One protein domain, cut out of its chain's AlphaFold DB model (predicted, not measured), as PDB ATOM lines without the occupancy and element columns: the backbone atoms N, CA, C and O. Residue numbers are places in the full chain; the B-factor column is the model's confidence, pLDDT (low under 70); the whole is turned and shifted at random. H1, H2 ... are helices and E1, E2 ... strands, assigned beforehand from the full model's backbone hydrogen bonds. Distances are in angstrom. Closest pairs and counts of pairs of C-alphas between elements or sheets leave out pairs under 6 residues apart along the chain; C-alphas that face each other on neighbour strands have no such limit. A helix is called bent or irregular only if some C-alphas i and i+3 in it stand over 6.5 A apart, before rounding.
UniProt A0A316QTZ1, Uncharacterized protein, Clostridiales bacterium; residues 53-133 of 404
ATOM      1  N   SER A  53      28.020  23.787  17.577       46.12
ATOM      2  CA  SER A  53      26.961  24.773  17.811       46.12
ATOM      3  C   SER A  53      27.552  26.055  18.389       46.12
ATOM      4  O   SER A  53      28.233  26.005  19.410       46.12
ATOM      5  N   SER A  54      27.255  27.197  17.781       56.19
ATOM      6  CA  SER A  54      27.721  28.516  18.226       56.19
ATOM      7  C   SER A  54      26.548  29.488  18.362       56.19
ATOM      8  O   SER A  54      25.564  29.400  17.622       56.19
ATOM      9  N   ILE A  55      26.645  30.409  19.322       58.28
ATOM     10  CA  ILE A  55      25.643  31.457  19.549       58.28
ATOM     11  C   ILE A  55      25.895  32.591  18.553       58.28
ATOM     12  O   ILE A  55      27.019  33.076  18.445       58.28
ATOM     13  N   ILE A  56      24.856  33.016  17.829       66.50
ATOM     14  CA  ILE A  56      24.909  34.227  17.003       66.50
ATOM     15  C   ILE A  56      24.228  35.366  17.742       66.50
ATOM     16  O   ILE A  56      23.098  35.208  18.197       66.50
ATOM     17  N   THR A  57      24.908  36.511  17.801       64.00
ATOM     18  CA  THR A  57      24.361  37.796  18.236       64.00
ATOM     19  C   THR A  57      23.975  38.645  17.023       64.00
ATOM     20  O   THR A  57      24.610  38.574  15.967       64.00
ATOM     21  N   PHE A  58      22.914  39.437  17.173       70.19
ATOM     22  CA  PHE A  58      22.446  40.394  16.168       70.19
ATOM     23  C   PHE A  58      22.749  41.822  16.619       70.19
ATOM     24  O   PHE A  58      22.717  42.124  17.814       70.19
ATOM     25  N   SER A  59      23.022  42.704  15.663       73.44
ATOM     26  CA  SER A  59      23.213  44.132  15.903       73.44
ATOM     27  C   SER A  59      21.884  44.837  16.201       73.44
ATOM     28  O   SER A  59      20.808  44.413  15.775       73.44
ATOM     29  N   LEU A  60      21.954  45.983  16.884       69.44
ATOM     30  CA  LEU A  60      20.772  46.801  17.189       69.44
ATOM     31  C   LEU A  60      20.021  47.257  15.925       69.44
ATOM     32  O   LEU A  60      18.795  47.358  15.953       69.44
ATOM     33  N   LYS A  61      20.741  47.472  14.816       76.06
ATOM     34  CA  LYS A  61      20.178  47.866  13.515       76.06
ATOM     35  C   LYS A  61      19.401  46.725  12.847       76.06
ATOM     36  O   LYS A  61      18.349  46.948  12.258       76.06
ATOM     37  N   GLU A  62      19.876  45.488  12.967       74.19
ATOM     38  CA  GLU A  62      19.150  44.316  12.455       74.19
ATOM     39  C   GLU A  62      17.875  44.062  13.267       74.19
ATOM     40  O   GLU A  62      16.822  43.764  12.708       74.19
ATOM     41  N   ILE A  63      17.939  44.256  14.587       73.12
ATOM     42  CA  ILE A  63      16.795  44.084  15.493       73.12
ATOM     43  C   ILE A  63      15.761  45.198  15.311       73.12
ATOM     44  O   ILE A  63      14.559  44.953  15.429       73.12
ATOM     45  N   SER A  64      16.190  46.434  15.020       71.88
ATOM     46  CA  SER A  64      15.263  47.546  14.790       71.88
ATOM     47  C   SER A  64      14.367  47.325  13.577       71.88
ATOM     48  O   SER A  64      13.228  47.787  13.605       71.88
ATOM     49  N   ASN A  65      14.862  46.592  12.577       76.25
ATOM     50  CA  ASN A  65      14.158  46.287  11.332       76.25
ATOM     51  C   ASN A  65      13.199  45.087  11.451       76.25
ATOM     52  O   ASN A  65      12.503  44.760  10.491       76.25
ATOM     53  N   MET A  66      13.132  44.426  12.612       79.94
ATOM     54  CA  MET A  66      12.205  43.317  12.846       79.94
ATOM     55  C   MET A  66      10.777  43.807  13.152       79.94
ATOM     56  O   MET A  66      10.594  44.884  13.732       79.94
ATOM     57  N   PRO A  67       9.741  42.995  12.870       77.06
ATOM     58  CA  PRO A  67       8.360  43.302  13.238       77.06
ATOM     59  C   PRO A  67       8.203  43.582  14.736       77.06
ATOM     60  O   PRO A  67       8.805  42.906  15.570       77.06
ATOM     61  N   LYS A  68       7.342  44.541  15.105       70.31
ATOM     62  CA  LYS A  68       7.173  45.017  16.497       70.31
ATOM     63  C   LYS A  68       6.900  43.891  17.509       70.31
ATOM     64  O   LYS A  68       7.391  43.958  18.635       70.31
ATOM     65  N   SER A  69       6.136  42.866  17.122       62.91
ATOM     66  CA  SER A  69       5.824  41.693  17.955       62.91
ATOM     67  C   SER A  69       7.051  40.811  18.202       62.91
ATOM     68  O   SER A  69       7.300  40.408  19.337       62.91
ATOM     69  N   PHE A  70       7.846  40.559  17.163       69.38
ATOM     70  CA  PHE A  70       9.039  39.715  17.219       69.38
ATOM     71  C   PHE A  70      10.233  40.443  17.861       69.38
ATOM     72  O   PHE A  70      10.952  39.864  18.671       69.38
ATOM     73  N   LYS A  71      10.372  41.753  17.610       68.69
ATOM     74  CA  LYS A  71      11.362  42.650  18.229       68.69
ATOM     75  C   LYS A  71      11.289  42.624  19.759       68.69
ATOM     76  O   LYS A  71      12.308  42.444  20.419       68.69
ATOM     77  N   LYS A  72      10.084  42.743  20.338       57.44
ATOM     78  CA  LYS A  72       9.877  42.656  21.800       57.44
ATOM     79  C   LYS A  72      10.313  41.298  22.366       57.44
ATOM     80  O   LYS A  72      10.879  41.245  23.450       57.44
ATOM     81  N   GLN A  73      10.085  40.215  21.623       59.84
ATOM     82  CA  GLN A  73      10.418  38.851  22.047       59.84
ATOM     83  C   GLN A  73      11.924  38.562  22.019       59.84
ATOM     84  O   GLN A  73      12.427  37.888  22.915       59.84
ATOM     85  N   PHE A  74      12.638  39.080  21.017       66.38
ATOM     86  CA  PHE A  74      14.095  38.952  20.903       66.38
ATOM     87  C   PHE A  74      14.832  39.776  21.971       66.38
ATOM     88  O   PHE A  74      15.843  39.332  22.507       66.38
ATOM     89  N   ILE A  75      14.299  40.953  22.326       60.16
ATOM     90  CA  ILE A  75      14.849  41.813  23.387       60.16
ATOM     91  C   ILE A  75      14.602  41.204  24.778       60.16
ATOM     92  O   ILE A  75      15.504  41.214  25.610       60.16
ATOM     93  N   ALA A  76      13.420  40.627  25.027       43.19
ATOM     94  CA  ALA A  76      13.050  40.080  26.338       43.19
ATOM     95  C   ALA A  76      13.806  38.794  26.737       43.19
ATOM     96  O   ALA A  76      14.010  38.557  27.921       43.19
ATOM     97  N   ASN A  77      14.226  37.966  25.769       51.16
ATOM     98  CA  ASN A  77      14.848  36.653  26.018       51.16
ATOM     99  C   ASN A  77      16.343  36.580  25.639       51.16
ATOM    100  O   ASN A  77      16.923  35.488  25.648       51.16
ATOM    101  N   GLY A  78      16.957  37.714  25.291       53.94
ATOM    102  CA  GLY A  78      18.337  37.795  24.813       53.94
ATOM    103  C   GLY A  78      18.504  37.442  23.328       53.94
ATOM    104  O   GLY A  78      17.703  36.720  22.737       53.94
ATOM    105  N   LEU A  79      19.591  37.954  22.739       55.00
ATOM    106  CA  LEU A  79      19.962  37.983  21.309       55.00
ATOM    107  C   LEU A  79      20.199  36.614  20.630       55.00
ATOM    108  O   LEU A  79      21.029  36.519  19.733       55.00
ATOM    109  N   ILE A  80      19.550  35.534  21.058       56.00
ATOM    110  CA  ILE A  80      20.084  34.181  20.878       56.00
ATOM    111  C   ILE A  80      19.294  33.405  19.815       56.00
ATOM    112  O   ILE A  80      18.208  32.884  20.078       56.00
ATOM    113  N   ALA A  81      19.884  33.255  18.626       64.06
ATOM    114  CA  ALA A  81      19.537  32.193  17.679       64.06
ATOM    115  C   ALA A  81      20.636  31.117  17.678       64.06
ATOM    116  O   ALA A  81      21.827  31.434  17.721       64.06
ATOM    117  N   HIS A  82      20.243  29.839  17.630       64.06
ATOM    118  CA  HIS A  82      21.201  28.733  17.575       64.06
ATOM    119  C   HIS A  82      21.641  28.485  16.139       64.06
ATOM    120  O   HIS A  82      20.795  28.277  15.260       64.06
ATOM    121  N   VAL A  83      22.958  28.434  15.929       70.56
ATOM    122  CA  VAL A  83      23.542  28.063  14.643       70.56
ATOM    123  C   VAL A  83      24.358  26.796  14.763       70.56
ATOM    124  O   VAL A  83      25.191  26.645  15.653       70.56
ATOM    125  N   LEU A  84      24.079  25.877  13.848       71.31
ATOM    126  CA  LEU A  84      24.761  24.603  13.711       71.31
ATOM    127  C   LEU A  84      25.632  24.669  12.461       71.31
ATOM    128  O   LEU A  84      25.114  24.846  11.358       71.31
ATOM    129  N   LYS A  85      26.944  24.502  12.628       75.69
ATOM    130  CA  LYS A  85      27.860  24.277  11.510       75.69
ATOM    131  C   LYS A  85      27.949  22.778  11.247       75.69
ATOM    132  O   LYS A  85      28.342  22.019  12.132       75.69
ATOM    133  N   ARG A  86      27.593  22.344  10.041       73.75
ATOM    134  CA  ARG A  86      27.657  20.943   9.607       73.75
ATOM    135  C   ARG A  86      28.666  20.792   8.483       73.75
ATOM    136  O   ARG A  86      28.724  21.617   7.579       73.75
ATOM    137  N   LYS A  87      29.485  19.746   8.541       75.00
ATOM    138  CA  LYS A  87      30.416  19.410   7.462       75.00
ATOM    139  C   LYS A  87      29.650  18.646   6.382       75.00
ATOM    140  O   LYS A  87      29.072  17.607   6.678       75.00
ATOM    141  N   THR A  88      29.610  19.175   5.164       68.44
ATOM    142  CA  THR A  88      28.907  18.561   4.025       68.44
ATOM    143  C   THR A  88      29.854  17.798   3.103       68.44
ATOM    144  O   THR A  88      29.447  16.806   2.512       68.44
ATOM    145  N   SER A  89      31.126  18.204   3.002       70.75
ATOM    146  CA  SER A  89      32.157  17.469   2.248       70.75
ATOM    147  C   SER A  89      33.549  17.636   2.873       70.75
ATOM    148  O   SER A  89      33.701  18.272   3.918       70.75
ATOM    149  N   LYS A  90      34.599  17.080   2.244       68.44
ATOM    150  CA  LYS A  90      35.995  17.211   2.712       68.44
ATOM    151  C   LYS A  90      36.424  18.680   2.890       68.44
ATOM    152  O   LYS A  90      37.173  18.954   3.827       68.44
ATOM    153  N   HIS A  91      35.880  19.596   2.078       67.50
ATOM    154  CA  HIS A  91      36.197  21.035   2.085       67.50
ATOM    155  C   HIS A  91      34.969  21.965   2.174       67.50
ATOM    156  O   HIS A  91      35.133  23.178   2.086       67.50
ATOM    157  N   ALA A  92      33.750  21.442   2.361       72.94
ATOM    158  CA  ALA A  92      32.529  22.253   2.414       72.94
ATOM    159  C   ALA A  92      31.787  22.125   3.750       72.94
ATOM    160  O   ALA A  92      31.716  21.051   4.357       72.94
ATOM    161  N   PHE A  93      31.199  23.242   4.177       79.75
ATOM    162  CA  PHE A  93      30.358  23.341   5.364       79.75
ATOM    163  C   PHE A  93      29.009  23.960   4.999       79.75
ATOM    164  O   PHE A  93      28.923  24.805   4.111       79.75
ATOM    165  N   SER A  94      27.962  23.564   5.713       83.00
ATOM    166  CA  SER A  94      26.673  24.246   5.732       83.00
ATOM    167  C   SER A  94      26.396  24.814   7.122       83.00
ATOM    168  O   SER A  94      26.824  24.279   8.146       83.00
ATOM    169  N   TYR A  95      25.681  25.930   7.148       80.81
ATOM    170  CA  TYR A  95      25.246  26.629   8.345       80.81
ATOM    171  C   TYR A  95      23.728  26.556   8.422       80.81
ATOM    172  O   TYR A  95      23.027  26.953   7.489       80.81
ATOM    173  N   GLU A  96      23.221  26.045   9.539       80.88
ATOM    174  CA  GLU A  96      21.790  25.949   9.807       80.88
ATOM    175  C   GLU A  96      21.414  26.852  10.979       80.88
ATOM    176  O   GLU A  96      21.962  26.705  12.071       80.88
ATOM    177  N   ILE A  97      20.446  27.745  10.776       81.62
ATOM    178  CA  ILE A  97      19.883  28.609  11.817       81.62
ATOM    179  C   ILE A  97      18.512  28.065  12.202       81.62
ATOM    180  O   ILE A  97      17.635  27.896  11.350       81.62
ATOM    181  N   ARG A  98      18.323  27.773  13.494       78.75
ATOM    182  CA  ARG A  98      17.064  27.227  14.022       78.75
ATOM    183  C   ARG A  98      16.517  28.111  15.135       78.75
ATOM    184  O   ARG A  98      17.206  28.368  16.121       78.75
ATOM    185  N   TYR A  99      15.246  28.488  15.026       79.88
ATOM    186  CA  TYR A  99      14.520  29.206  16.073       79.88
ATOM    187  C   TYR A  99      13.192  28.506  16.371       79.88
ATOM    188  O   TYR A  99      12.384  28.289  15.472       79.88
ATOM    189  N   ARG A 100      12.984  28.106  17.632       74.56
ATOM    190  CA  ARG A 100      11.821  27.309  18.079       74.56
ATOM    191  C   ARG A 100      11.144  27.857  19.340       74.56
ATOM    192  O   ARG A 100      10.548  27.097  20.098       74.56
ATOM    193  N   LYS A 101      11.284  29.155  19.612       70.94
ATOM    194  CA  LYS A 101      10.710  29.803  20.802       70.94
ATOM    195  C   LYS A 101       9.444  30.589  20.446       70.94
ATOM    196  O   LYS A 101       9.235  30.970  19.297       70.94
ATOM    197  N   ASN A 102       8.602  30.829  21.453       67.94
ATOM    198  CA  ASN A 102       7.447  31.735  21.393       67.94
ATOM    199  C   ASN A 102       6.441  31.444  20.262       67.94
ATOM    200  O   ASN A 102       5.851  32.357  19.692       67.94
ATOM    201  N   GLY A 103       6.236  30.164  19.936       69.56
ATOM    202  CA  GLY A 103       5.231  29.745  18.955       69.56
ATOM    203  C   GLY A 103       5.659  29.852  17.490       69.56
ATOM    204  O   GLY A 103       4.835  29.581  16.622       69.56
ATOM    205  N   TYR A 104       6.922  30.169  17.200       79.94
ATOM    206  CA  TYR A 104       7.472  30.163  15.840       79.94
ATOM    207  C   TYR A 104       8.457  29.010  15.646       79.94
ATOM    208  O   TYR A 104       9.199  28.653  16.564       79.94
ATOM    209  N   HIS A 105       8.467  28.428  14.447       83.88
ATOM    210  CA  HIS A 105       9.435  27.415  14.027       83.88
ATOM    211  C   HIS A 105      10.088  27.860  12.719       83.88
ATOM    212  O   HIS A 105       9.540  27.667  11.639       83.88
ATOM    213  N   ILE A 106      11.253  28.497  12.837       84.69
ATOM    214  CA  ILE A 106      12.035  28.995  11.703       84.69
ATOM    215  C   ILE A 106      13.250  28.088  11.532       84.69
ATOM    216  O   ILE A 106      13.994  27.829  12.487       84.69
ATOM    217  N   TYR A 107      13.444  27.604  10.309       85.50
ATOM    218  CA  TYR A 107      14.568  26.766   9.915       85.50
ATOM    219  C   TYR A 107      15.135  27.275   8.594       85.50
ATOM    220  O   TYR A 107      14.431  27.297   7.588       85.50
ATOM    221  N   VAL A 108      16.398  27.694   8.606       84.69
ATOM    222  CA  VAL A 108      17.081  28.257   7.438       84.69
ATOM    223  C   VAL A 108      18.457  27.625   7.296       84.69
ATOM    224  O   VAL A 108      19.156  27.437   8.290       84.69
ATOM    225  N   THR A 109      18.862  27.323   6.062       84.44
ATOM    226  CA  THR A 109      20.174  26.738   5.758       84.44
ATOM    227  C   THR A 109      20.871  27.439   4.590       84.44
ATOM    228  O   THR A 109      20.235  27.936   3.649       84.44
ATOM    229  N   SER A 110      22.203  27.508   4.649       86.19
ATOM    230  CA  SER A 110      23.045  27.969   3.538       86.19
ATOM    231  C   SER A 110      24.491  27.482   3.669       86.19
ATOM    232  O   SER A 110      24.898  27.025   4.732       86.19
ATOM    233  N   TYR A 111      25.282  27.595   2.599       81.94
ATOM    234  CA  TYR A 111      26.714  27.259   2.593       81.94
ATOM    235  C   TYR A 111      27.608  28.387   3.139       81.94
ATOM    236  O   TYR A 111      28.718  28.127   3.594       81.94
ATOM    237  N   SER A 112      27.111  29.630   3.162       80.56
ATOM    238  CA  SER A 112      27.756  30.774   3.826       80.56
ATOM    239  C   SER A 112      26.950  31.209   5.049       80.56
ATOM    240  O   SER A 112      25.716  31.223   5.018       80.56
ATOM    241  N   LEU A 113      27.657  31.582   6.119       77.56
ATOM    242  CA  LEU A 113      27.068  32.113   7.347       77.56
ATOM    243  C   LEU A 113      26.286  33.408   7.079       77.56
ATOM    244  O   LEU A 113      25.207  33.593   7.635       77.56
ATOM    245  N   GLU A 114      26.809  34.279   6.217       78.38
ATOM    246  CA  GLU A 114      26.200  35.567   5.859       78.38
ATOM    247  C   GLU A 114      24.876  35.350   5.129       78.38
ATOM    248  O   GLU A 114      23.838  35.844   5.558       78.38
ATOM    249  N   ILE A 115      24.877  34.475   4.121       81.38
ATOM    250  CA  ILE A 115      23.665  34.126   3.369       81.38
ATOM    251  C   ILE A 115      22.635  33.440   4.283       81.38
ATOM    252  O   ILE A 115      21.431  33.647   4.144       81.38
ATOM    253  N   ALA A 116      23.074  32.605   5.234       79.00
ATOM    254  CA  ALA A 116      22.169  31.995   6.211       79.00
ATOM    255  C   ALA A 116      21.529  33.049   7.134       79.00
ATOM    256  O   ALA A 116      20.335  32.950   7.430       79.00
ATOM    257  N   LYS A 117      22.296  34.068   7.551       80.44
ATOM    258  CA  LYS A 117      21.793  35.210   8.328       80.44
ATOM    259  C   LYS A 117      20.805  36.052   7.524       80.44
ATOM    260  O   LYS A 117      19.725  36.330   8.035       80.44
ATOM    261  N   GLU A 118      21.112  36.396   6.275       82.50
ATOM    262  CA  GLU A 118      20.206  37.153   5.399       82.50
ATOM    263  C   GLU A 118      18.881  36.422   5.185       82.50
ATOM    264  O   GLU A 118      17.806  36.991   5.376       82.50
ATOM    265  N   LYS A 119      18.940  35.120   4.881       83.75
ATOM    266  CA  LYS A 119      17.740  34.290   4.749       83.75
ATOM    267  C   LYS A 119      16.930  34.252   6.049       83.75
ATOM    268  O   LYS A 119      15.704  34.321   5.997       83.75
ATOM    269  N   PHE A 120      17.581  34.184   7.211       83.50
ATOM    270  CA  PHE A 120      16.892  34.252   8.502       83.50
ATOM    271  C   PHE A 120      16.221  35.613   8.722       83.50
ATOM    272  O   PHE A 120      15.051  35.652   9.094       83.50
ATOM    273  N   LEU A 121      16.907  36.719   8.420       81.06
ATOM    274  CA  LEU A 121      16.326  38.062   8.500       81.06
ATOM    275  C   LEU A 121      15.118  38.206   7.561       81.06
ATOM    276  O   LEU A 121      14.089  38.722   7.990       81.06
ATOM    277  N   SER A 122      15.192  37.659   6.342       82.25
ATOM    278  CA  SER A 122      14.075  37.649   5.382       82.25
ATOM    279  C   SER A 122      12.875  36.810   5.847       82.25
ATOM    280  O   SER A 122      11.722  37.138   5.559       82.25
ATOM    281  N   ALA A 123      13.129  35.730   6.597       80.31
ATOM    282  CA  ALA A 123      12.089  34.889   7.185       80.31
ATOM    283  C   ALA A 123      11.417  35.565   8.392       80.31
ATOM    284  O   ALA A 123      10.251  35.295   8.678       80.31
ATOM    285  N   VAL A 124      12.146  36.446   9.083       76.44
ATOM    286  CA  VAL A 124      11.667  37.223  10.237       76.44
ATOM    287  C   VAL A 124      10.991  38.538   9.816       76.44
ATOM    288  O   VAL A 124      10.316  39.163  10.634       76.44
ATOM    289  N   SER A 125      11.109  38.958   8.553       77.31
ATOM    290  CA  SER A 125      10.394  40.119   8.007       77.31
ATOM    291  C   SER A 125       8.871  39.977   8.147       77.31
ATOM    292  O   SER A 125       8.333  38.865   8.126       77.31
ATOM    293  N   SER A 126       8.168  41.110   8.271       65.44
ATOM    294  CA  SER A 126       6.715  41.178   8.528       65.44
ATOM    295  C   SER A 126       5.893  40.302   7.590       65.44
ATOM    296  O   SER A 126       4.954  39.645   8.031       65.44
ATOM    297  N   ASP A 127       6.297  40.239   6.327       71.88
ATOM    298  CA  ASP A 127       5.507  39.639   5.253       71.88
ATOM    299  C   ASP A 127       5.642  38.107   5.207       71.88
ATOM    300  O   ASP A 127       4.811  37.413   4.622       71.88
ATOM    301  N   ASN A 128       6.676  37.551   5.848       73.81
ATOM    302  CA  ASN A 128       6.960  36.113   5.849       73.81
ATOM    303  C   ASN A 128       6.812  35.456   7.223       73.81
ATOM    304  O   ASN A 128       6.652  34.238   7.287       73.81
ATOM    305  N   LEU A 129       6.826  36.234   8.308       74.25
ATOM    306  CA  LEU A 129       6.848  35.717   9.676       74.25
ATOM    307  C   LEU A 129       5.654  34.801  10.000       74.25
ATOM    308  O   LEU A 129       5.826  33.759  10.636       74.25
ATOM    309  N   GLU A 130       4.453  35.144   9.527       74.81
ATOM    310  CA  GLU A 130       3.240  34.348   9.773       74.81
ATOM    311  C   GLU A 130       3.308  32.943   9.147       74.81
ATOM    312  O   GLU A 130       2.728  32.002   9.692       74.81
ATOM    313  N   LYS A 131       4.091  32.739   8.075       77.56
ATOM    314  CA  LYS A 131       4.294  31.406   7.467       77.56
ATOM    315  C   LYS A 131       4.980  30.426   8.424       77.56
ATOM    316  O   LYS A 131       4.779  29.220   8.321       77.56
ATOM    317  N   TYR A 132       5.774  30.942   9.361       74.31
ATOM    318  CA  TYR A 132       6.551  30.155  10.320       74.31
ATOM    319  C   TYR A 132       5.883  30.056  11.697       74.31
ATOM    320  O   TYR A 132       6.462  29.504  12.640       74.31
ATOM    321  N   ARG A 133       4.664  30.589  11.843       76.62
ATOM    322  CA  ARG A 133       3.882  30.469  13.072       76.62
ATOM    323  C   ARG A 133       3.374  29.040  13.217       76.62
ATOM    324  O   ARG A 133       2.735  28.485  12.325       76.62
TER     325      ARG A 133
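Overview. This is residues 53 to 133 of the 404 residues of an uncharacterized protein of Clostridiales bacterium (UniProt A0A316QTZ1). A strongly twisted four-stranded sheet has the helix H3 lying along one face, over E3 and E4. The short helices H1 and H2 sit beyond one end of the sheet, and the loop of the E2-E3 hairpin makes the opposite end of the long axis. The 81 printed residues hold E1 H1 H2 E2 E3 E4 H3 H4 in chain order; the sheet runs E1 E2 E3 E4, antiparallel, and the class is mixed. The whole is compact, with a radius of gyration of the C-alphas of 12.9 A, yet elongated, spanning 42 by 23 by 20 A.

Arrangement. E1, residues 53 to 56, is an edge strand beside E2, residues 81 to 87, with N 54 and O 83 3.0 A apart. H1, residues 60 to 64, and H2, residues 68 to 76, only just touch, with 3 pairs of C-alphas within 8 A, closest at Ile 63 and Lys 71, 6.2 A; neither is on the sheet. E2, E3, residues 93 to 99, and E4, residues 106 to 110, form a meander, each strand the antiparallel neighbour of the one before; N 86 and O 94 are 2.8 A apart, N 97 and O 108 2.8 A. H3, residues 113 to 124, is on the sheet in two layers, helix over one face, at a height over the sheet of 8.3 A; its closest C-alphas to E4 are Ser 110 and Ala 116, 4.9 A. H4, residues 126 to 132, only grazes the sheet with residues 129 to 132; it and H3 only just touch, only at the corner, with 3 pairs within 8 A, the closest C-alphas being Ala 123 and Leu 129, 5.9 A, about perpendicular at 86 degrees. H1 and H3 have every O i to N i+4 pair within hydrogen-bond range; H2 has 4 of 5, and H4 0 of 3, with 2 of 4 O i to N i+3 pairs.

Along the chain. E1 begins at C-alpha 53 (26.961, 24.773, 17.811). E2 is 19.7 A long, E3 20.0 A and H3 16.5 A. H4 is irregular, C-alphas 127 and 130 being 7.3 A apart, and ends at C-alpha 132 (6.551, 30.155, 10.320).

Size, cuts and confidence. The C-alphas of Lys 68 and Lys 90 are the two farthest apart, 42.4 A. The printed part has no cut and no long link. Its mean pLDDT is 72.6, with 26 residues under 70, among them residues 69 to 82.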